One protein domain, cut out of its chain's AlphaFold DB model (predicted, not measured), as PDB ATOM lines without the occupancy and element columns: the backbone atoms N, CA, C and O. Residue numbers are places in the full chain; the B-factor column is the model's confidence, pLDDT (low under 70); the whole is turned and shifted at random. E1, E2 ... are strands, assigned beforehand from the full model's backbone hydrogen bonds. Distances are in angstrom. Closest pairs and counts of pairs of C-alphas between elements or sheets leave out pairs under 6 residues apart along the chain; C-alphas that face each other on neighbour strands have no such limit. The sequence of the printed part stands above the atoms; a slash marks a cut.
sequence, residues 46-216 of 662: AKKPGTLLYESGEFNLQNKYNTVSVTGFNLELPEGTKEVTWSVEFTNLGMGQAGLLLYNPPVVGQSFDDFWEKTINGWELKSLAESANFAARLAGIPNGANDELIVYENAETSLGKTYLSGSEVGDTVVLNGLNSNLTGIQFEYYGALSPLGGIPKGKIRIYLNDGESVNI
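What this domain is: This is residues 46 to 216 of the 662 residues of an uncharacterized protein of Verrucomicrobiales bacterium (UniProt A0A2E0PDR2). Two strongly twisted sheets of six strands each lie partly face to face as a sandwich, their strands crossed at 45 degrees, and the chain winds over both as a jelly roll, one long hairpin of four nested antiparallel pairs. One sheet, E1 - E12 - E3 - E10 - E5 - E6, is antiparallel throughout and curls toward the hairpin of E5 and E6, which reaches beyond the other sheet; that other sheet branches at the long strand E11, with E2 on one side and E4 and E7 on the other, while E13 sits far out at the end of the printed part. The printed part has 171 residues, with no named helix and thirteen named strands, E1 to E13 in order; the class is all strand, with 97 residues in named strands. The whole is compact, with a radius of gyration of the C-alphas of 15.4 A, and spans 51 by 35 by 29 A.

How they stand to each other: Begin at E11, residues 179 to 192, in the branched sheet. On one side of it you find E2, residues 64 to 76, antiparallel at 162 degrees, with N 68 and O 187 2.9 A apart. On the other side stand E7, residues 136 to 142, with N 137 and O 186 at 2.8 A, and E4, residues 97 to 103, with N 99 and O 190 at 3.0 A. This pairing is staggered: E11 pairs with E7 over residues 179 to 187 and with E4 over residues 189 to 192. E8, residues 149 to 154, forms a hairpin with E7, N 138 and O 152 being 2.8 A apart. E9, residues 158 to 164, is the antiparallel neighbour of E4, with N 102 and O 161 at 3.0 A. Now look at the other sheet, whose edge strands are E1, residues 52 to 55, and E6, residues 122 to 127. E12, residues 201 to 208, pairs with E1 through N 53 and O 206 at 2.8 A, and with E3, residues 83 to 91, through N 87 and O 205 at 2.8 A. E10, residues 168 to 174, follows beside E3, with N 171 and O 86 at 2.9 A. Next comes E5, residues 114 to 119, with N 116 and O 170 at 2.8 A; it forms a hairpin with E6, where N 117 and O 124 are 3.0 A apart. Between the sheets, the closest C-alphas of E8 and E10 are those of Tyr 152 and Val 173, 7.2 A apart. E3 and E11 are near each other, with 6 pairs of C-alphas within 10 A. E5 and E11 are apart.

Where its parts are: Find C-alpha 52 at (121.739, 90.182, 170.904), where E1 begins. E2 starts at C-alpha 64, (112.820, 64.433, 160.695), covers 33.4 A and bends by 64 degrees at residue 72. E3 is 26.3 A long and E12 is 23.7 A. The longest strand by residues, E11, runs 36.2 A to C-alpha 192 at (117.624, 62.666, 164.303). E13, residues 213 to 215, pairs with no named strand, but residues 46 to 47 pair antiparallel with residues 213 to 214 of it; find C-alpha 215 at (139.031, 89.350, 157.144).

The domain as a whole: The two C-alphas farthest apart are those of Gly 144 and Leu 196, at 51.2 A, while those of Ala 46 and Ile 216, the first and last printed, are 6.9 A apart. The printed part has no cut and no long link. The mean pLDDT of the printed part is 88.7; look for values under 70 at residues 129 to 132 and residue 216.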
ATOM      1  N   ALA A  46     133.773  90.217 157.136       82.62
ATOM      2  CA  ALA A  46     132.647  89.761 157.941       82.62
ATOM      3  C   ALA A  46     132.697  90.350 159.344       82.62
ATOM      4  O   ALA A  46     133.763  90.430 159.943       82.62
ATOM      5  N   LYS A  47     131.550  90.721 159.913       86.62
ATOM      6  CA  LYS A  47     131.456  91.069 161.336       86.62
ATOM      7  C   LYS A  47     130.763  89.952 162.092       86.62
ATOM      8  O   LYS A  47     129.691  89.510 161.687       86.62
ATOM      9  N   LYS A  48     131.384  89.501 163.186       91.81
ATOM     10  CA  LYS A  48     130.799  88.473 164.055       91.81
ATOM     11  C   LYS A  48     129.442  88.939 164.604       91.81
ATOM     12  O   LYS A  48     129.276  90.139 164.855       91.81
ATOM     13  N   PRO A  49     128.516  88.011 164.894       97.00
ATOM     14  CA  PRO A  49     127.315  88.329 165.656       97.00
ATOM     15  C   PRO A  49     127.715  88.884 167.031       97.00
ATOM     16  O   PRO A  49     128.447  88.233 167.785       97.00
ATOM     17  N   GLY A  50     127.277  90.106 167.332       94.38
ATOM     18  CA  GLY A  50     127.644  90.841 168.540       94.38
ATOM     19  C   GLY A  50     126.436  91.061 169.444       94.38
ATOM     20  O   GLY A  50     126.111  90.212 170.278       94.38
ATOM     21  N   THR A  51     125.773  92.203 169.292       96.38
ATOM     22  CA  THR A  51     124.630  92.602 170.121       96.38
ATOM     23  C   THR A  51     123.430  91.680 169.890       96.38
ATOM     24  O   THR A  51     122.904  91.599 168.785       96.38
ATOM     25  N   LEU A  52     122.960  90.996 170.940       96.88
ATOM     26  CA  LEU A  52     121.739  90.182 170.904       96.88
ATOM     27  C   LEU A  52     120.504  91.091 170.888       96.88
ATOM     28  O   LEU A  52     120.255  91.810 171.855       96.88
ATOM     29  N   LEU A  53     119.730  91.028 169.809       95.25
ATOM     30  CA  LEU A  53     118.520  91.825 169.611       95.25
ATOM     31  C   LEU A  53     117.260  91.070 170.048       95.25
ATOM     32  O   LEU A  53     116.351  91.652 170.633       95.25
ATOM     33  N   TYR A  54     117.213  89.762 169.792       95.62
ATOM     34  CA  TYR A  54     116.061  88.926 170.115       95.62
ATOM     35  C   TYR A  54     116.488  87.523 170.532       95.62
ATOM     36  O   TYR A  54     117.380  86.941 169.920       95.62
ATOM     37  N   GLU A  55     115.808  86.964 171.532       95.00
ATOM     38  CA  GLU A  55     115.899  85.557 171.928       95.00
ATOM     39  C   GLU A  55     114.482  84.995 172.107       95.00
ATOM     40  O   GLU A  55     113.659  85.571 172.823       95.00
ATOM     41  N   SER A  56     114.192  83.862 171.467       93.38
ATOM     42  CA  SER A  56     112.912  83.172 171.619       93.38
ATOM     43  C   SER A  56     112.837  82.382 172.931       93.38
ATOM     44  O   SER A  56     113.844  81.993 173.524       93.38
ATOM     45  N   GLY A  57     111.617  82.016 173.340       90.69
ATOM     46  CA  GLY A  57     111.437  80.897 174.268       90.69
ATOM     47  C   GLY A  57     111.947  79.575 173.670       90.69
ATOM     48  O   GLY A  57     112.129  79.459 172.455       90.69
ATOM     49  N   GLU A  58     112.163  78.568 174.518       93.81
ATOM     50  CA  GLU A  58     112.534  77.224 174.060       93.81
ATOM     51  C   GLU A  58     111.343  76.497 173.425       93.81
ATOM     52  O   GLU A  58     110.244  76.472 173.986       93.81
ATOM     53  N   PHE A  59     111.583  75.809 172.311       93.56
ATOM     54  CA  PHE A  59     110.613  74.918 171.676       93.56
ATOM     55  C   PHE A  59     111.119  73.472 171.657       93.56
ATOM     56  O   PHE A  59     112.320  73.213 171.683       93.56
ATOM     57  N   ASN A  60     110.195  72.508 171.652       94.12
ATOM     58  CA  ASN A  60     110.546  71.088 171.558       94.12
ATOM     59  C   ASN A  60     110.947  70.743 170.124       94.12
ATOM     60  O   ASN A  60     110.195  71.050 169.198       94.12
ATOM     61  N   LEU A  61     112.073  70.048 169.955       93.75
ATOM     62  CA  LEU A  61     112.428  69.493 168.653       93.75
ATOM     63  C   LEU A  61     111.605  68.236 168.363       93.75
ATOM     64  O   LEU A  61     111.219  67.485 169.263       93.75
ATOM     65  N   GLN A  62     111.369  67.993 167.082       93.50
ATOM     66  CA  GLN A  62     110.719  66.807 166.553       93.50
ATOM     67  C   GLN A  62     111.675  66.067 165.612       93.50
ATOM     68  O   GLN A  62     112.655  66.618 165.113       93.50
ATOM     69  N   ASN A  63     111.405  64.779 165.408       92.38
ATOM     70  CA  ASN A  63     112.173  63.969 164.468       92.38
ATOM     71  C   ASN A  63     111.881  64.385 163.021       92.38
ATOM     72  O   ASN A  63     110.769  64.807 162.708       92.38
ATOM     73  N   LYS A  64     112.848  64.136 162.135       94.56
ATOM     74  CA  LYS A  64     112.820  64.433 160.695       94.56
ATOM     75  C   LYS A  64     112.790  65.939 160.405       94.56
ATOM     76  O   LYS A  64     113.290  66.728 161.199       94.56
ATOM     77  N   TYR A  65     112.289  66.296 159.228       94.56
ATOM     78  CA  TYR A  65     112.189  67.657 158.717       94.56
ATOM     79  C   TYR A  65     111.045  68.406 159.383       94.56
ATOM     80  O   TYR A  65     109.936  67.878 159.482       94.56
ATOM     81  N   ASN A  66     111.328  69.618 159.838       96.12
ATOM     82  CA  ASN A  66     110.399  70.441 160.588       96.12
ATOM     83  C   ASN A  66     110.580  71.912 160.223       96.12
ATOM     84  O   ASN A  66     111.705  72.393 160.113       96.12
ATOM     85  N   THR A  67     109.463  72.626 160.138       96.06
ATOM     86  CA  THR A  67     109.423  74.078 159.947       96.06
ATOM     87  C   THR A  67     108.993  74.737 161.249       96.06
ATOM     88  O   THR A  67     108.022  74.311 161.881       96.06
ATOM     89  N   VAL A  68     109.699  75.787 161.656       94.88
ATOM     90  CA  VAL A  68     109.371  76.582 162.843       94.88
ATOM     91  C   VAL A  68     109.059  77.998 162.406       94.88
ATOM     92  O   VAL A  68     109.794  78.569 161.609       94.88
ATOM     93  N   SER A  69     107.987  78.567 162.953       93.69
ATOM     94  CA  SER A  69     107.580  79.949 162.707       93.69
ATOM     95  C   SER A  69     107.463  80.696 164.026       93.69
ATOM     96  O   SER A  69     106.766  80.252 164.939       93.69
ATOM     97  N   VAL A  70     108.121  81.848 164.107       91.31
ATOM     98  CA  VAL A  70     108.006  82.806 165.204       91.31
ATOM     99  C   VAL A  70     107.498  84.108 164.609       91.31
ATOM    100  O   VAL A  70     108.162  84.704 163.770       91.31
ATOM    101  N   THR A  71     106.312  84.545 165.019       88.31
ATOM    102  CA  THR A  71     105.656  85.740 164.477       88.31
ATOM    103  C   THR A  71     105.258  86.699 165.594       88.31
ATOM    104  O   THR A  71     105.094  86.302 166.748       88.31
ATOM    105  N   GLY A  72     105.112  87.978 165.250       79.31
ATOM    106  CA  GLY A  72     104.584  89.017 166.131       79.31
ATOM    107  C   GLY A  72     105.552  89.533 167.197       79.31
ATOM    108  O   GLY A  72     105.093  90.161 168.149       79.31
ATOM    109  N   PHE A  73     106.865  89.290 167.075       83.12
ATOM    110  CA  PHE A  73     107.839  89.769 168.069       83.12
ATOM    111  C   PHE A  73     108.275  91.234 167.873       83.12
ATOM    112  O   PHE A  73     108.862  91.797 168.790       83.12
ATOM    113  N   ASN A  74     107.927  91.846 166.731       86.75
ATOM    114  CA  ASN A  74     108.082  93.274 166.403       86.75
ATOM    115  C   ASN A  74     109.395  93.901 166.911       86.75
ATOM    116  O   ASN A  74     109.389  94.874 167.664       86.75
ATOM    117  N   LEU A  75     110.517  93.297 166.530       93.19
ATOM    118  CA  LEU A  75     111.855  93.726 166.905       93.19
ATOM    119  C   LEU A  75     112.232  95.002 166.155       93.19
ATOM    120  O   LEU A  75     112.459  94.945 164.951       93.19
ATOM    121  N   GLU A  76     112.352  96.119 166.865       93.06
ATOM    122  CA  GLU A  76     112.907  97.357 166.311       93.06
ATOM    123  C   GLU A  76     114.392  97.175 165.967       93.06
ATOM    124  O   GLU A  76     115.182  96.682 166.780       93.06
ATOM    125  N   LEU A  77     114.775  97.577 164.756       91.88
ATOM    126  CA  LEU A  77     116.157  97.571 164.298       91.88
ATOM    127  C   LEU A  77     116.783  98.961 164.490       91.88
ATOM    128  O   LEU A  77     116.133  99.973 164.222       91.88
ATOM    129  N   PRO A  78     118.061  99.047 164.904       91.81
ATOM    130  CA  PRO A  78     118.788 100.311 164.889       91.81
ATOM    131  C   PRO A  78     118.769 100.961 163.500       91.81
ATOM    132  O   PRO A  78     118.849 100.273 162.477       91.81
ATOM    133  N   GLU A  79     118.708 102.292 163.456       85.06
ATOM    134  CA  GLU A  79     118.676 103.039 162.196       85.06
ATOM    135  C   GLU A  79     119.877 102.680 161.304       85.06
ATOM    136  O   GLU A  79     121.025 102.658 161.747       85.06
ATOM    137  N   GLY A  80     119.603 102.383 160.031       76.38
ATOM    138  CA  GLY A  80     120.631 102.015 159.055       76.38
ATOM    139  C   GLY A  80     121.104 100.559 159.125       76.38
ATOM    140  O   GLY A  80     122.045 100.209 158.413       76.38
ATOM    141  N   THR A  81     120.466  99.702 159.931       84.69
ATOM    142  CA  THR A  81     120.750  98.258 159.939       84.69
ATOM    143  C   THR A  81     120.424  97.643 158.577       84.69
ATOM    144  O   THR A  81     119.279  97.686 158.127       84.69
ATOM    145  N   LYS A  82     121.441  97.072 157.922       82.75
ATOM    146  CA  LYS A  82     121.319  96.388 156.621       82.75
ATOM    147  C   LYS A  82     121.394  94.870 156.733       82.75
ATOM    148  O   LYS A  82     120.767  94.172 155.948       82.75
ATOM    149  N   GLU A  83     122.161  94.374 157.696       90.00
ATOM    150  CA  GLU A  83     122.377  92.948 157.911       90.00
ATOM    151  C   GLU A  83     122.132  92.571 159.370       90.00
ATOM    152  O   GLU A  83     122.394  93.354 160.289       90.00
ATOM    153  N   VAL A  84     121.632  91.357 159.565       95.69
ATOM    154  CA  VAL A  84     121.453  90.728 160.874       95.69
ATOM    155  C   VAL A  84     121.885  89.273 160.787       95.69
ATOM    156  O   VAL A  84     121.786  88.654 159.729       95.69
ATOM    157  N   THR A  85     122.310  88.699 161.908       97.50
ATOM    158  CA  THR A  85     122.523  87.254 161.998       97.50
ATOM    159  C   THR A  85     121.362  86.622 162.737       97.50
ATOM    160  O   THR A  85     121.139  86.936 163.907       97.50
ATOM    161  N   TRP A  86     120.644  85.709 162.091       97.62
ATOM    162  CA  TRP A  86     119.702  84.829 162.782       97.62
ATOM    163  C   TRP A  86     120.381  83.492 163.059       97.62
ATOM    164  O   TRP A  86     121.207  83.038 162.277       97.62
ATOM    165  N   SER A  87     120.063  82.853 164.178       98.00
ATOM    166  CA  SER A  87     120.680  81.579 164.555       98.00
ATOM    167  C   SER A  87     119.748  80.714 165.383       98.00
ATOM    168  O   SER A  87     118.770  81.200 165.959       98.00
ATOM    169  N   VAL A  88     120.067  79.423 165.436       97.88
ATOM    170  CA  VAL A  88     119.356  78.421 166.216       97.88
ATOM    171  C   VAL A  88     120.349  77.649 167.069       97.88
ATOM    172  O   VAL A  88     121.321  77.089 166.569       97.88
ATOM    173  N   GLU A  89     120.077  77.593 168.366       96.44
ATOM    174  CA  GLU A  89     120.782  76.749 169.321       96.44
ATOM    175  C   GLU A  89     119.997  75.456 169.543       96.44
ATOM    176  O   GLU A  89     118.833  75.487 169.956       96.44
ATOM    177  N   PHE A  90     120.646  74.316 169.303       93.75
ATOM    178  CA  PHE A  90     120.097  72.995 169.598       93.75
ATOM    179  C   PHE A  90     120.666  72.468 170.916       93.75
ATOM    180  O   PHE A  90     121.866  72.246 171.046       93.75
ATOM    181  N   THR A  91     119.807  72.222 171.904       90.88
ATOM    182  CA  THR A  91     120.214  71.743 173.234       90.88
ATOM    183  C   THR A  91     119.531  70.427 173.598       90.88
ATOM    184  O   THR A  91     118.539  70.011 172.993       90.88
ATOM    185  N   ASN A  92     120.073  69.736 174.607       90.00
ATOM    186  CA  ASN A  92     119.544  68.469 175.126       90.00
ATOM    187  C   ASN A  92     119.401  67.347 174.075       90.00
ATOM    188  O   ASN A  92     118.543  66.480 174.212       90.00
ATOM    189  N   LEU A  93     120.253  67.326 173.041       87.75
ATOM    190  CA  LEU A  93     120.193  66.323 171.966       87.75
ATOM    191  C   LEU A  93     120.568  64.897 172.425       87.75
ATOM    192  O   LEU A  93     120.130  63.915 171.823       87.75
ATOM    193  N   GLY A  94     121.365  64.757 173.491       86.19
ATOM    194  CA  GLY A  94     121.862  63.457 173.954       86.19
ATOM    195  C   GLY A  94     122.731  62.774 172.892       86.19
ATOM    196  O   GLY A  94     123.712  63.352 172.438       86.19
ATOM    197  N   MET A  95     122.368  61.547 172.495       84.94
ATOM    198  CA  MET A  95     122.984  60.851 171.347       84.94
ATOM    199  C   MET A  95     122.358  61.233 169.992       84.94
ATOM    200  O   MET A  95     122.747  60.682 168.966       84.94
ATOM    201  N   GLY A  96     121.344  62.099 169.989       88.81
ATOM    202  CA  GLY A  96     120.709  62.594 168.773       88.81
ATOM    203  C   GLY A  96     121.487  63.735 168.118       88.81
ATOM    204  O   GLY A  96     122.460  64.249 168.665       88.81
ATOM    205  N   GLN A  97     121.028  64.140 166.939       92.31
ATOM    206  CA  GLN A  97     121.597  65.230 166.148       92.31
ATOM    207  C   GLN A  97     120.476  66.125 165.621       92.31
ATOM    208  O   GLN A  97     119.374  65.647 165.345       92.31
ATOM    209  N   ALA A  98     120.759  67.414 165.470       94.12
ATOM    210  CA  ALA A  98     119.876  68.362 164.810       94.12
ATOM    211  C   ALA A  98     120.700  69.322 163.947       94.12
ATOM    212  O   ALA A  98     121.918  69.407 164.097       94.12
ATOM    213  N   GLY A  99     120.053  69.992 163.004       94.38
ATOM    214  CA  GLY A  99     120.739  70.885 162.083       94.38
ATOM    215  C   GLY A  99     119.793  71.641 161.173       94.38
ATOM    216  O   GLY A  99     118.635  71.250 161.024       94.38
ATOM    217  N   LEU A 100     120.293  72.704 160.555       95.94
ATOM    218  CA  LEU A 100     119.538  73.534 159.619       95.94
ATOM    219  C   LEU A 100     119.641  72.984 158.193       95.94
ATOM    220  O   LEU A 100     120.651  72.381 157.813       95.94
ATOM    221  N   LEU A 101     118.574  73.152 157.412       94.38
ATOM    222  CA  LEU A 101     118.553  72.748 156.005       94.38
ATOM    223  C   LEU A 101     119.259  73.786 155.131       94.38
ATOM    224  O   LEU A 101     119.170  74.981 155.401       94.38
ATOM    225  N   LEU A 102     119.921  73.312 154.074       89.56
ATOM    226  CA  LEU A 102     120.657  74.147 153.123       89.56
ATOM    227  C   LEU A 102     119.829  74.409 151.860       89.56
ATOM    228  O   LEU A 102     119.336  73.465 151.231       89.56
ATOM    229  N   TYR A 103     119.677  75.684 151.516       89.75
ATOM    230  CA  TYR A 103     118.921  76.188 150.365       89.75
ATOM    231  C   TYR A 103     119.764  77.230 149.641       89.75
ATOM    232  O   TYR A 103     120.527  77.935 150.293       89.75
ATOM    233  N   ASN A 104     119.654  77.324 148.317       81.00
ATOM    234  CA  ASN A 104     120.369  78.337 147.541       81.00
ATOM    235  C   ASN A 104     119.785  78.492 146.124       81.00
ATOM    236  O   ASN A 104     119.501  77.460 145.509       81.00
ATOM    237  N   PRO A 105     119.689  79.708 145.548       79.88
ATOM    238  CA  PRO A 105     119.957  81.022 146.147       79.88
ATOM    239  C   PRO A 105     118.752  81.627 146.897       79.88
ATOM    240  O   PRO A 105     117.610  81.235 146.634       79.88
ATOM    241  N   PRO A 106     118.976  82.610 147.798       79.69
ATOM    242  CA  PRO A 106     117.905  83.449 148.330       79.69
ATOM    243  C   PRO A 106     117.132  84.170 147.212       79.69
ATOM    244  O   PRO A 106     117.723  84.688 146.268       79.69
ATOM    245  N   VAL A 107     115.806  84.243 147.335       80.44
ATOM    246  CA  VAL A 107     114.891  84.904 146.383       80.44
ATOM    247  C   VAL A 107     114.471  86.313 146.820       80.44
ATOM    248  O   VAL A 107     114.049  87.119 145.991       80.44
ATOM    249  N   VAL A 108     114.613  86.639 148.110       80.06
ATOM    250  CA  VAL A 108     114.440  87.992 148.669       80.06
ATOM    251  C   VAL A 108     115.582  88.271 149.646       80.06
ATOM    252  O   VAL A 108     115.967  87.392 150.413       80.06
ATOM    253  N   GLY A 109     116.103  89.501 149.657       81.62
ATOM    254  CA  GLY A 109     117.297  89.842 150.437       81.62
ATOM    255  C   GLY A 109     118.549  89.155 149.881       81.62
ATOM    256  O   GLY A 109     118.573  88.752 148.716       81.62
ATOM    257  N   GLN A 110     119.595  89.054 150.698       80.50
ATOM    258  CA  GLN A 110     120.827  88.338 150.355       80.50
ATOM    259  C   GLN A 110     121.349  87.564 151.562       80.50
ATOM    260  O   GLN A 110     120.975  87.828 152.703       80.50
ATOM    261  N   SER A 111     122.230  86.618 151.293       86.19
ATOM    262  CA  SER A 111     123.023  85.902 152.281       86.19
ATOM    263  C   SER A 111     124.406  85.705 151.684       86.19
ATOM    264  O   SER A 111     124.548  85.698 150.459       86.19
ATOM    265  N   PHE A 112     125.421  85.603 152.522       80.56
ATOM    266  CA  PHE A 112     126.756  85.259 152.051       80.56
ATOM    267  C   PHE A 112     126.860  83.734 152.065       80.56
ATOM    268  O   PHE A 112     126.304  83.133 152.969       80.56
ATOM    269  N   ASP A 113     127.558  83.105 151.110       82.75
ATOM    270  CA  ASP A 113     127.766  81.638 151.050       82.75
ATOM    271  C   ASP A 113     128.682  81.109 152.190       82.75
ATOM    272  O   ASP A 113     129.517  80.213 152.023       82.75
ATOM    273  N   ASP A 114     128.532  81.697 153.367       86.12
ATOM    274  CA  ASP A 114     129.166  81.440 154.637       86.12
ATOM    275  C   ASP A 114     128.097  81.418 155.741       86.12
ATOM    276  O   ASP A 114     126.962  81.831 155.565       86.12
ATOM    277  N   PHE A 115     128.445  80.883 156.902       92.69
ATOM    278  CA  PHE A 115     127.557  80.868 158.055       92.69
ATOM    279  C   PHE A 115     128.367  80.884 159.346       92.69
ATOM    280  O   PHE A 115     129.565  80.590 159.382       92.69
ATOM    281  N   TRP A 116     127.698  81.204 160.443       95.25
ATOM    282  CA  TRP A 116     128.297  81.271 161.764       95.25
ATOM    283  C   TRP A 116     127.980  80.022 162.572       95.25
ATOM    284  O   TRP A 116     126.819  79.654 162.739       95.25
ATOM    285  N   GLU A 117     129.007  79.413 163.158       95.44
ATOM    286  CA  GLU A 117     128.844  78.412 164.210       95.44
ATOM    287  C   GLU A 117     129.531  78.889 165.488       95.44
ATOM    288  O   GLU A 117     130.682  79.332 165.489       95.44
ATOM    289  N   LYS A 118     128.816  78.807 166.605       94.06
ATOM    290  CA  LYS A 118     129.321  79.215 167.910       94.06
ATOM    291  C   LYS A 118     130.057  78.060 168.569       94.06
ATOM    292  O   LYS A 118     129.456  77.052 168.933       94.06
ATOM    293  N   THR A 119     131.358  78.215 168.761       89.69
ATOM    294  CA  THR A 119     132.197  77.244 169.467       89.69
ATOM    295  C   THR A 119     132.478  77.703 170.895       89.69
ATOM    296  O   THR A 119     132.077  78.787 171.328       89.69
ATOM    297  N   ILE A 120     133.216  76.884 171.648       86.44
ATOM    298  CA  ILE A 120     133.695  77.249 172.988       86.44
ATOM    299  C   ILE A 120     134.563  78.521 172.992       86.44
ATOM    300  O   ILE A 120     134.703  79.150 174.037       86.44
ATOM    301  N   ASN A 121     135.132  78.894 171.840       85.69
ATOM    302  CA  ASN A 121     136.004  80.057 171.675       85.69
ATOM    303  C   ASN A 121     135.269  81.275 171.081       85.69
ATOM    304  O   ASN A 121     135.900  82.299 170.824       85.69
ATOM    305  N   GLY A 122     133.949  81.185 170.880       90.88
ATOM    306  CA  GLY A 122     133.122  82.235 170.283       90.88
ATOM    307  C   GLY A 122     132.637  81.889 168.874       90.88
ATOM    308  O   GLY A 122     132.601  80.726 168.487       90.88
ATOM    309  N   TRP A 123     132.213  82.904 168.122       94.75
ATOM    310  CA  TRP A 123     131.717  82.732 166.757       94.75
ATOM    311  C   TRP A 123     132.850  82.454 165.768       94.75
ATOM    312  O   TRP A 123     133.792  83.244 165.654       94.75
ATOM    313  N   GLU A 124     132.716  81.355 165.033       92.50
ATOM    314  CA  GLU A 124     133.580  80.970 163.923       92.50
ATOM    315  C   GLU A 124     132.796  81.058 162.613       92.50
ATOM    316  O   GLU A 124     131.678  80.545 162.520       92.50
ATOM    317  N   LEU A 125     133.388  81.716 161.614       89.44
ATOM    318  CA  LEU A 125     132.842  81.764 160.262       89.44
ATOM    319  C   LEU A 125     133.202  80.467 159.542       89.44
ATOM    320  O   LEU A 125     134.358  80.032 159.577       89.44
ATOM    321  N   LYS A 126     132.222  79.851 158.894       86.25
ATOM    322  CA  LYS A 126     132.370  78.598 158.160       86.25
ATOM    323  C   LYS A 126     131.769  78.739 156.775       86.25
ATOM    324  O   LYS A 126     130.860  79.523 156.565       86.25
ATOM    325  N   SER A 127     132.264  77.944 155.843       82.88
ATOM    326  CA  SER A 127     131.687  77.789 154.511       82.88
ATOM    327  C   SER A 127     131.699  76.314 154.129       82.88
ATOM    328  O   SER A 127     132.385  75.492 154.751       82.88
ATOM    329  N   LEU A 128     130.903  75.961 153.128       73.81
ATOM    330  CA  LEU A 128     130.883  74.627 152.537       73.81
ATOM    331  C   LEU A 128     131.386  74.721 151.091       73.81
ATOM    332  O   LEU A 128     131.431  75.794 150.504       73.81
ATOM    333  N   ALA A 129     131.794  73.586 150.516       64.38
ATOM    334  CA  ALA A 129     132.204  73.527 149.107       64.38
ATOM    335  C   ALA A 129     131.046  73.815 148.132       64.38
ATOM    336  O   ALA A 129     131.271  74.099 146.962       64.38
ATOM    337  N   GLU A 130     129.817  73.706 148.621       57.53
ATOM    338  CA  GLU A 130     128.592  74.129 147.954       57.53
ATOM    339  C   GLU A 130     128.089  75.367 148.704       57.53
ATOM    340  O   GLU A 130     128.270  75.425 149.921       57.53
ATOM    341  N   SER A 131     127.483  76.333 148.011       67.12
ATOM    342  CA  SER A 131     126.944  77.563 148.610       67.12
ATOM    343  C   SER A 131     126.196  77.299 149.922       67.12
ATOM    344  O   SER A 131     125.329  76.421 149.991       67.12
ATOM    345  N   ALA A 132     126.568  78.018 150.982       69.25
ATOM    346  CA  ALA A 132     126.217  77.665 152.353       69.25
ATOM    347  C   ALA A 132     125.176  78.612 152.967       69.25
ATOM    348  O   ALA A 132     125.490  79.308 153.922       69.25
ATOM    349  N   ASN A 133     123.934  78.582 152.470       87.44
ATOM    350  CA  ASN A 133     122.831  79.385 153.014       87.44
ATOM    351  C   ASN A 133     121.768  78.510 153.690       87.44
ATOM    352  O   ASN A 133     121.439  77.415 153.214       87.44
ATOM    353  N   PHE A 134     121.203  78.987 154.801       95.00
ATOM    354  CA  PHE A 134     120.174  78.240 155.534       95.00
ATOM    355  C   PHE A 134     118.751  78.575 155.083       95.00
ATOM    356  O   PHE A 134     118.434  79.703 154.712       95.00
ATOM    357  N   ALA A 135     117.873  77.572 155.166       95.50
ATOM    358  CA  ALA A 135     116.452  77.706 154.874       95.50
ATOM    359  C   ALA A 135     115.775  78.670 155.857       95.50
ATOM    360  O   ALA A 135     115.526  78.293 157.008       95.50
ATOM    361  N   ALA A 136     115.458  79.889 155.420       97.00
ATOM    362  CA  ALA A 136     114.737  80.849 156.246       97.00
ATOM    363  C   ALA A 136     113.940  81.888 155.455       97.00
ATOM    364  O   ALA A 136     114.224  82.192 154.301       97.00
ATOM    365  N   ARG A 137     112.944  82.465 156.125       97.00
ATOM    366  CA  ARG A 137     112.146  83.600 155.665       97.00
ATOM    367  C   ARG A 137     111.986  84.589 156.813       97.00
ATOM    368  O   ARG A 137     111.528  84.198 157.886       97.00
ATOM    369  N   LEU A 138     112.343  85.852 156.602       96.00
ATOM    370  CA  LEU A 138     112.138  86.929 157.572       96.00
ATOM    371  C   LEU A 138     111.082  87.901 157.046       96.00
ATOM    372  O   LEU A 138     111.112  88.297 155.880       96.00
ATOM    373  N   ALA A 139     110.174  88.303 157.929       94.69
ATOM    374  CA  ALA A 139     109.189  89.349 157.684       94.69
ATOM    375  C   ALA A 139     109.567  90.617 158.458       94.69
ATOM    376  O   ALA A 139     110.094  90.537 159.574       94.69
ATOM    377  N   GLY A 140     109.305  91.779 157.868       93.19
ATOM    378  CA  GLY A 140     109.606  93.074 158.461       93.19
ATOM    379  C   GLY A 140     108.822  94.218 157.830       93.19
ATOM    380  O   GLY A 140     108.113  94.042 156.843       93.19
ATOM    381  N   ILE A 141     108.941  95.400 158.429       89.62
ATOM    382  CA  ILE A 141     108.273  96.625 157.974       89.62
ATOM    383  C   ILE A 141     109.343  97.594 157.453       89.62
ATOM    384  O   ILE A 141     110.155  98.076 158.255       89.62
ATOM    385  N   PRO A 142     109.358  97.922 156.148       85.50
ATOM    386  CA  PRO A 142     110.282  98.906 155.591       85.50
ATOM    387  C   PRO A 142     110.146 100.287 156.240       85.50
ATOM    388  O   PRO A 142     109.069 100.682 156.692       85.50
ATOM    389  N   ASN A 143     111.229 101.062 156.257       77.25
ATOM    390  CA  ASN A 143     111.209 102.424 156.788       77.25
ATOM    391  C   ASN A 143     110.164 103.293 156.069       77.25
ATOM    392  O   ASN A 143     110.212 103.464 154.853       77.25
ATOM    393  N   GLY A 144     109.235 103.874 156.835       74.88
ATOM    394  CA  GLY A 144     108.169 104.736 156.309       74.88
ATOM    395  C   GLY A 144     106.976 103.995 155.688       74.88
ATOM    396  O   GLY A 144     106.054 104.654 155.209       74.88
ATOM    397  N   ALA A 145     106.967 102.660 155.711       76.50
ATOM    398  CA  ALA A 145     105.834 101.841 155.294       76.50
ATOM    399  C   ALA A 145     104.935 101.465 156.488       76.50
ATOM    400  O   ALA A 145     105.372 101.474 157.637       76.50
ATOM    401  N   ASN A 146     103.675 101.120 156.203       76.25
ATOM    402  CA  ASN A 146     102.725 100.598 157.198       76.25
ATOM    403  C   ASN A 146     102.456  99.094 157.038       76.25
ATOM    404  O   ASN A 146     101.835  98.496 157.915       76.25
ATOM    405  N   ASP A 147     102.895  98.503 155.925       84.00
ATOM    406  CA  ASP A 147     102.617  97.116 155.573       84.00
ATOM    407  C   ASP A 147     103.834  96.229 155.861       84.00
ATOM    408  O   ASP A 147     104.983  96.615 155.629       84.00
ATOM    409  N   GLU A 148     103.563  95.028 156.367       89.50
ATOM    410  CA  GLU A 148     104.555  93.970 156.547       89.50
ATOM    411  C   GLU A 148     104.896  93.330 155.197       89.50
ATOM    412  O   GLU A 148     104.001  92.978 154.424       89.50
ATOM    413  N   LEU A 149     106.188  93.142 154.932       89.62
ATOM    414  CA  LEU A 149     106.710  92.469 153.748       89.62
ATOM    415  C   LEU A 149     107.684  91.359 154.142       89.62
ATOM    416  O   LEU A 149     108.261  91.357 155.229       89.62
ATOM    417  N   ILE A 150     107.911  90.427 153.220       92.25
ATOM    418  CA  ILE A 150     109.056  89.522 153.307       92.25
ATOM    419  C   ILE A 150     110.311  90.316 152.950       92.25
ATOM    420  O   ILE A 150     110.387  90.932 151.888       92.25
ATOM    421  N   VAL A 151     111.276  90.323 153.867       91.00
ATOM    422  CA  VAL A 151     112.517  91.110 153.770       91.00
ATOM    423  C   VAL A 151     113.745  90.229 153.568       91.00
ATOM    424  O   VAL A 151     114.802  90.729 153.204       91.00
ATOM    425  N   TYR A 152     113.608  88.920 153.761       94.69
ATOM    426  CA  TYR A 152     114.576  87.916 153.339       94.69
ATOM    427  C   TYR A 152     113.856  86.592 153.097       94.69
ATOM    428  O   TYR A 152     112.952  86.238 153.856       94.69
ATOM    429  N   GLU A 153     114.263  85.848 152.074       93.44
ATOM    430  CA  GLU A 153     113.701  84.541 151.764       93.44
ATOM    431  C   GLU A 153     114.699  83.643 151.045       93.44
ATOM    432  O   GLU A 153     115.185  83.982 149.973       93.44
ATOM    433  N   ASN A 154     114.933  82.461 151.606       92.75
ATOM    434  CA  ASN A 154     115.717  81.379 151.033       92.75
ATOM    435  C   ASN A 154     114.998  80.043 151.281       92.75
ATOM    436  O   ASN A 154     115.436  79.226 152.085       92.75
ATOM    437  N   ALA A 155     113.827  79.864 150.667       87.88
ATOM    438  CA  ALA A 155     112.954  78.705 150.906       87.88
ATOM    439  C   ALA A 155     112.483  77.995 149.621       87.88
ATOM    440  O   ALA A 155     111.757  77.007 149.705       87.88
ATOM    441  N   GLU A 156     112.899  78.465 148.439       83.12
ATOM    442  CA  GLU A 156     112.428  77.936 147.148       83.12
ATOM    443  C   GLU A 156     113.288  76.761 146.647       83.12
ATOM    444  O   GLU A 156     112.765  75.698 146.307       83.12
ATOM    445  N   THR A 157     114.618  76.907 146.658       81.81
ATOM    446  CA  THR A 157     115.537  75.929 146.047       81.81
ATOM    447  C   THR A 157     116.324  75.151 147.102       81.81
ATOM    448  O   THR A 157     117.367  75.591 147.583       81.81
ATOM    449  N   SER A 158     115.833  73.962 147.464       86.88
ATOM    450  CA  SER A 158     116.521  73.072 148.410       86.88
ATOM    451  C   SER A 158     117.746  72.402 147.786       86.88
ATOM    452  O   SER A 158     117.652  71.819 146.705       86.88
ATOM    453  N   LEU A 159     118.865  72.357 148.516       81.06
ATOM    454  CA  LEU A 159     120.040  71.558 148.135       81.06
ATOM    455  C   LEU A 159     119.921  70.083 148.559       81.06
ATOM    456  O   LEU A 159     120.827  69.285 148.316       81.06
ATOM    457  N   GLY A 160     118.829  69.699 149.235       83.62
ATOM    458  CA  GLY A 160     118.625  68.336 149.740       83.62
ATOM    459  C   GLY A 160     119.610  67.925 150.843       83.62
ATOM    460  O   GLY A 160     119.809  66.732 151.081       83.62
ATOM    461  N   LYS A 161     120.242  68.899 151.510       86.06
ATOM    462  CA  LYS A 161     121.291  68.696 152.519       86.06
ATOM    463  C   LYS A 161     120.973  69.406 153.833       86.06
ATOM    464  O   LYS A 161     120.161  70.326 153.894       86.06
ATOM    465  N   THR A 162     121.633  68.960 154.898       90.88
ATOM    466  CA  THR A 162     121.491  69.506 156.252       90.88
ATOM    467  C   THR A 162     122.866  69.698 156.868       90.88
ATOM    468  O   THR A 162     123.687  68.779 156.843       90.88
ATOM    469  N   TYR A 163     123.091  70.861 157.476       92.19
ATOM    470  CA  TYR A 163     124.250  71.095 158.324       92.19
ATOM    471  C   TYR A 163     123.927  70.704 159.766       92.19
ATOM    472  O   TYR A 163     123.212  71.415 160.473       92.19
ATOM    473  N   LEU A 164     124.421  69.542 160.195       90.88
ATOM    474  CA  LEU A 164     124.218  69.042 161.553       90.88
ATOM    475  C   LEU A 164     125.179  69.733 162.522       90.88
ATOM    476  O   LEU A 164     126.393  69.659 162.340       90.88
ATOM    477  N   SER A 165     124.638  70.339 163.577       86.06
ATOM    478  CA  SER A 165     125.415  70.974 164.641       86.06
ATOM    479  C   SER A 165     124.796  70.699 166.012       86.06
ATOM    480  O   SER A 165     123.578  70.688 166.186       86.06
ATOM    481  N   GLY A 166     125.657  70.457 167.002       79.00
ATOM    482  CA  GLY A 166     125.275  70.407 168.418       79.00
ATOM    483  C   GLY A 166     125.409  71.758 169.129       79.00
ATOM    484  O   GLY A 166     125.317  71.799 170.353       79.00
ATOM    485  N   SER A 167     125.684  72.818 168.372       86.12
ATOM    486  CA  SER A 167     125.964  74.168 168.849       86.12
ATOM    487  C   SER A 167     124.914  75.153 168.326       86.12
ATOM    488  O   SER A 167     123.931  74.774 167.687       86.12
ATOM    489  N   GLU A 168     125.111  76.439 168.614       96.12
ATOM    490  CA  GLU A 168     124.356  77.511 167.973       96.12
ATOM    491  C   GLU A 168     124.914  77.781 166.573       96.12
ATOM    492  O   GLU A 168     126.111  78.027 166.418       96.12
ATOM    493  N   VAL A 169     124.049  77.707 165.564       96.81
ATOM    494  CA  VAL A 169     124.410  77.877 164.153       96.81
ATOM    495  C   VAL A 169     123.421  78.811 163.466       96.81
ATOM    496  O   VAL A 169     122.227  78.778 163.763       96.81
ATOM    497  N   GLY A 170     123.906  79.682 162.588       94.94
ATOM    498  CA  GLY A 170     123.084  80.724 161.989       94.94
ATOM    499  C   GLY A 170     123.730  81.418 160.807       94.94
ATOM    500  O   GLY A 170     124.900  81.192 160.524       94.94
ATOM    501  N   ASP A 171     122.962  82.272 160.147       94.50
ATOM    502  CA  ASP A 171     123.339  82.906 158.889       94.50
ATOM    503  C   ASP A 171     123.278  84.432 158.986       94.50
ATOM    504  O   ASP A 171     122.386  84.981 159.645       94.50
ATOM    505  N   THR A 172     124.222  85.114 158.332       93.81
ATOM    506  CA  THR A 172     124.152  86.564 158.132       93.81
ATOM    507  C   THR A 172     123.313  86.849 156.901       93.81
ATOM    508  O   THR A 172     123.740  86.604 155.778       93.81
ATOM    509  N   VAL A 173     122.164  87.479 157.116       93.19
ATOM    510  CA  VAL A 173     121.269  87.875 156.033       93.19
ATOM    511  C   VAL A 173     121.299  89.384 155.843       93.19
ATOM    512  O   VAL A 173     121.201  90.154 156.802       93.19
ATOM    513  N   VAL A 174     121.414  89.810 154.591       89.06
ATOM    514  CA  VAL A 174     121.215  91.193 154.165       89.06
ATOM    515  C   VAL A 174     119.735  91.369 153.856       89.06
ATOM    516  O   VAL A 174     119.166  90.680 153.007       89.06
ATOM    517  N   LEU A 175     119.094  92.285 154.568       87.56
ATOM    518  CA  LEU A 175     117.667  92.532 154.438       87.56
ATOM    519  C   LEU A 175     117.378  93.309 153.148       87.56
ATOM    520  O   LEU A 175     118.128  94.202 152.752       87.56
ATOM    521  N   ASN A 176     116.258  92.993 152.504       82.38
ATOM    522  CA  ASN A 176     115.759  93.751 151.370       82.38
ATOM    523  C   ASN A 176     115.302  95.143 151.836       82.38
ATOM    524  O   ASN A 176     114.337  95.269 152.594       82.38
ATOM    525  N   GLY A 177     116.003  96.183 151.383       76.38
ATOM    526  CA  GLY A 177     115.757  97.566 151.787       76.38
ATOM    527  C   GLY A 177     116.135  97.878 153.242       76.38
ATOM    528  O   GLY A 177     116.673  97.052 153.979       76.38
ATOM    529  N   LEU A 178     115.859  99.115 153.663       78.31
ATOM    530  CA  LEU A 178     116.015  99.535 155.057       78.31
ATOM    531  C   LEU A 178     114.716  99.268 155.811       78.31
ATOM    532  O   LEU A 178     113.661  99.783 155.436       78.31
ATOM    533  N   ASN A 179     114.809  98.483 156.879       85.06
ATOM    534  CA  ASN A 179     113.659  98.022 157.642       85.06
ATOM    535  C   ASN A 179     113.654  98.644 159.032       85.06
ATOM    536  O   ASN A 179     114.690  98.695 159.694       85.06
ATOM    537  N   SER A 180     112.478  99.100 159.454       84.19
ATOM    538  CA  SER A 180     112.269  99.644 160.793       84.19
ATOM    539  C   SER A 180     112.250  98.510 161.808       84.19
ATOM    540  O   SER A 180     112.974  98.558 162.800       84.19
ATOM    541  N   ASN A 181     111.484  97.450 161.517       91.56
ATOM    542  CA  ASN A 181     111.268  96.336 162.429       91.56
ATOM    543  C   ASN A 181     111.306  94.982 161.704       91.56
ATOM    544  O   ASN A 181     110.889  94.883 160.549       91.56
ATOM    545  N   LEU A 182     111.708  93.926 162.419       94.62
ATOM    546  CA  LEU A 182     111.445  92.531 162.055       94.62
ATOM    547  C   LEU A 182     110.240  92.009 162.832       94.62
ATOM    548  O   LEU A 182     110.177  92.095 164.058       94.62
ATOM    549  N   THR A 183     109.278  91.440 162.126       93.88
ATOM    550  CA  THR A 183     108.000  91.010 162.698       93.88
ATOM    551  C   THR A 183     107.872  89.496 162.782       93.88
ATOM    552  O   THR A 183     107.090  88.998 163.598       93.88
ATOM    553  N   GLY A 184     108.661  88.746 162.009       94.00
ATOM    554  CA  GLY A 184     108.632  87.291 162.033       94.00
ATOM    555  C   GLY A 184     109.860  86.629 161.417       94.00
ATOM    556  O   GLY A 184     110.556  87.216 160.594       94.00
ATOM    557  N   ILE A 185     110.097  85.378 161.808       96.19
ATOM    558  CA  ILE A 185     111.049  84.472 161.170       96.19
ATOM    559  C   ILE A 185     110.430  83.081 161.026       96.19
ATOM    560  O   ILE A 185     109.741  82.584 161.920       96.19
ATOM    561  N   GLN A 186     110.692  82.438 159.898       97.12
ATOM    562  CA  GLN A 186     110.442  81.027 159.656       97.12
ATOM    563  C   GLN A 186     111.744  80.367 159.201       97.12
ATOM    564  O   GLN A 186     112.494  80.984 158.457       97.12
ATOM    565  N   PHE A 187     112.018  79.141 159.639       96.69
ATOM    566  CA  PHE A 187     113.183  78.364 159.197       96.69
ATOM    567  C   PHE A 187     112.904  76.864 159.263       96.69
ATOM    568  O   PHE A 187     111.934  76.425 159.897       96.69
ATOM    569  N   GLU A 188     113.779  76.078 158.639       96.56
ATOM    570  CA  GLU A 188     113.673  74.620 158.607       96.56
ATOM    571  C   GLU A 188     114.864  73.926 159.268       96.56
ATOM    572  O   GLU A 188     116.025  74.292 159.072       96.56
ATOM    573  N   TYR A 189     114.572  72.870 160.030       95.81
ATOM    574  CA  TYR A 189     115.581  72.011 160.640       95.81
ATOM    575  C   TYR A 189     115.268  70.528 160.430       95.81
ATOM    576  O   TYR A 189     114.118  70.119 160.251       95.81
ATOM    577  N   TYR A 190     116.308  69.702 160.497       95.50
ATOM    578  CA  TYR A 190     116.199  68.250 160.562       95.50
ATOM    579  C   TYR A 190     116.661  67.754 161.932       95.50
ATOM    580  O   TYR A 190     117.718  68.157 162.415       95.50
ATOM    581  N   GLY A 191     115.880  66.866 162.549       92.62
ATOM    582  CA  GLY A 191     116.221  66.193 163.804       92.62
ATOM    583  C   GLY A 191     116.321  64.674 163.653       92.62
ATOM    584  O   GLY A 191     115.359  64.015 163.263       92.62
ATOM    585  N   ALA A 192     117.455  64.094 164.038       91.25
ATOM    586  CA  ALA A 192     117.624  62.666 164.303       91.25
ATOM    587  C   ALA A 192     117.754  62.464 165.820       91.25
ATOM    588  O   ALA A 192     118.848  62.350 166.368       91.25
ATOM    589  N   LEU A 193     116.622  62.498 166.518       90.00
ATOM    590  CA  LEU A 193     116.546  62.574 167.974       90.00
ATOM    591  C   LEU A 193     116.587  61.184 168.624       90.00
ATOM    592  O   LEU A 193     115.932  60.239 168.177       90.00
ATOM    593  N   SER A 194     117.319  61.079 169.734       83.25
ATOM    594  CA  SER A 194     117.377  59.871 170.561       83.25
ATOM    595  C   SER A 194     116.162  59.786 171.497       83.25
ATOM    596  O   SER A 194     115.818  60.783 172.131       83.25
ATOM    597  N   PRO A 195     115.544  58.600 171.678       76.56
ATOM    598  CA  PRO A 195     114.537  58.382 172.720       76.56
ATOM    599  C   PRO A 195     115.148  58.292 174.133       76.56
ATOM    600  O   PRO A 195     114.419  58.234 175.119       76.56
ATOM    601  N   LEU A 196     116.481  58.239 174.234       71.19
ATOM    602  CA  LEU A 196     117.243  58.167 175.479       71.19
ATOM    603  C   LEU A 196     117.927  59.521 175.725       71.19
ATOM    604  O   LEU A 196     118.832  59.886 174.971       71.19
ATOM    605  N   GLY A 197     117.504  60.248 176.765       70.75
ATOM    606  CA  GLY A 197     118.069  61.549 177.152       70.75
ATOM    607  C   GLY A 197     117.025  62.537 177.691       70.75
ATOM    608  O   GLY A 197     115.880  62.164 177.941       70.75
ATOM    609  N   GLY A 198     117.438  63.794 177.892       79.69
ATOM    610  CA  GLY A 198     116.517  64.913 178.134       79.69
ATOM    611  C   GLY A 198     115.682  65.239 176.888       79.69
ATOM    612  O   GLY A 198     115.961  64.724 175.813       79.69
ATOM    613  N   ILE A 199     114.650  66.079 177.025       87.81
ATOM    614  CA  ILE A 199     113.810  66.496 175.888       87.81
ATOM    615  C   ILE A 199     114.627  67.456 175.010       87.81
ATOM    616  O   ILE A 199     114.974  68.527 175.515       87.81
ATOM    617  N   PRO A 200     114.914  67.125 173.736       93.00
ATOM    618  CA  PRO A 200     115.653  68.009 172.842       93.00
ATOM    619  C   PRO A 200     114.921  69.336 172.615       93.00
ATOM    620  O   PRO A 200     113.710  69.348 172.355       93.00
ATOM    621  N   LYS A 201     115.649  70.452 172.711       93.69
ATOM    622  CA  LYS A 201     115.100  71.809 172.600       93.69
ATOM    623  C   LYS A 201     115.823  72.619 171.534       93.69
ATOM    624  O   LYS A 201     117.015  72.435 171.314       93.69
ATOM    625  N   GLY A 202     115.088  73.531 170.911       94.88
ATOM    626  CA  GLY A 202     115.633  74.582 170.064       94.88
ATOM    627  C   GLY A 202     115.352  75.960 170.652       94.88
ATOM    628  O   GLY A 202     114.377  76.144 171.392       94.88
ATOM    629  N   LYS A 203     116.198  76.927 170.311       95.44
ATOM    630  CA  LYS A 203     116.036  78.341 170.655       95.44
ATOM    631  C   LYS A 203     116.571  79.207 169.520       95.44
ATOM    632  O   LYS A 203     117.622  78.892 168.980       95.44
ATOM    633  N   ILE A 204     115.857  80.272 169.165       96.12
ATOM    634  CA  ILE A 204     116.215  81.170 168.061       96.12
ATOM    635  C   ILE A 204     116.738  82.481 168.621       96.12
ATOM    636  O   ILE A 204     116.194  82.996 169.602       96.12
ATOM    637  N   ARG A 205     117.751  83.042 167.967       97.19
ATOM    638  CA  ARG A 205     118.287  84.363 168.289       97.19
ATOM    639  C   ARG A 205     118.517  85.204 167.048       97.19
ATOM    640  O   ARG A 205     118.818  84.663 165.988       97.19
ATOM    641  N   ILE A 206     118.401  86.519 167.206       97.62
ATOM    642  CA  ILE A 206     118.765  87.511 166.189       97.62
ATOM    643  C   ILE A 206     119.791  88.462 166.794       97.62
ATOM    644  O   ILE A 206     119.594  88.970 167.900       97.62
ATOM    645  N   TYR A 207     120.869  88.705 166.060       97.88
ATOM    646  CA  TYR A 207     121.997  89.530 166.457       97.88
ATOM    647  C   TYR A 207     122.228  90.668 165.470       97.88
ATOM    648  O   TYR A 207     122.016  90.514 164.266       97.88
ATOM    649  N   LEU A 208     122.748  91.780 165.983       94.69
ATOM    650  CA  LEU A 208     123.418  92.776 165.169       94.69
ATOM    651  C   LEU A 208     124.821  92.280 164.810       94.69
ATOM    652  O   LEU A 208     125.520  91.670 165.625       94.69
ATOM    653  N   ASN A 209     125.252  92.586 163.594       93.25
ATOM    654  CA  ASN A 209     126.573  92.235 163.091       93.25
ATOM    655  C   ASN A 209     127.595  93.331 163.431       93.25
ATOM    656  O   ASN A 209     128.213  93.942 162.563       93.25
ATOM    657  N   ASP A 210     127.734  93.639 164.716       87.94
ATOM    658  CA  ASP A 210     128.612  94.686 165.250       87.94
ATOM    659  C   ASP A 210     129.800  94.131 166.053       87.94
ATOM    660  O   ASP A 210     130.545  94.893 166.671       87.94
ATOM    661  N   GLY A 211     129.998  92.810 166.023       87.81
ATOM    662  CA  GLY A 211     131.126  92.139 166.652       87.81
ATOM    663  C   GLY A 211     132.459  92.362 165.933       87.81
ATOM    664  O   GLY A 211     132.586  93.134 164.981       87.81
ATOM    665  N   GLU A 212     133.485  91.657 166.412       88.06
ATOM    666  CA  GLU A 212     134.836  91.716 165.848       88.06
ATOM    667  C   GLU A 212     134.841  91.355 164.353       88.06
ATOM    668  O   GLU A 212     134.182  90.404 163.923       88.06
ATOM    669  N   SER A 213     135.611  92.112 163.572       81.06
ATOM    670  CA  SER A 213     135.798  91.885 162.143       81.06
ATOM    671  C   SER A 213     136.657  90.646 161.862       81.06
ATOM    672  O   SER A 213     137.712  90.452 162.463       81.06
ATOM    673  N   VAL A 214     136.245  89.853 160.882       78.94
ATOM    674  CA  VAL A 214     136.957  88.718 160.296       78.94
ATOM    675  C   VAL A 214     137.288  89.087 158.852       78.94
ATOM    676  O   VAL A 214     136.394  89.380 158.062       78.94
ATOM    677  N   ASN A 215     138.577  89.113 158.515       71.62
ATOM    678  CA  ASN A 215     139.031  89.350 157.144       71.62
ATOM    679  C   ASN A 215     138.933  88.032 156.367       71.62
ATOM    680  O   ASN A 215     139.555  87.048 156.769       71.62
ATOM    681  N   ILE A 216     138.136  88.012 155.300       68.50
ATOM    682  CA  ILE A 216     137.855  86.793 154.522       68.50
ATOM    683  C   ILE A 216     138.846  86.649 153.350       68.50
ATOM    684  O   ILE A 216     138.999  85.564 152.795       68.50
TER     685      ILE A 216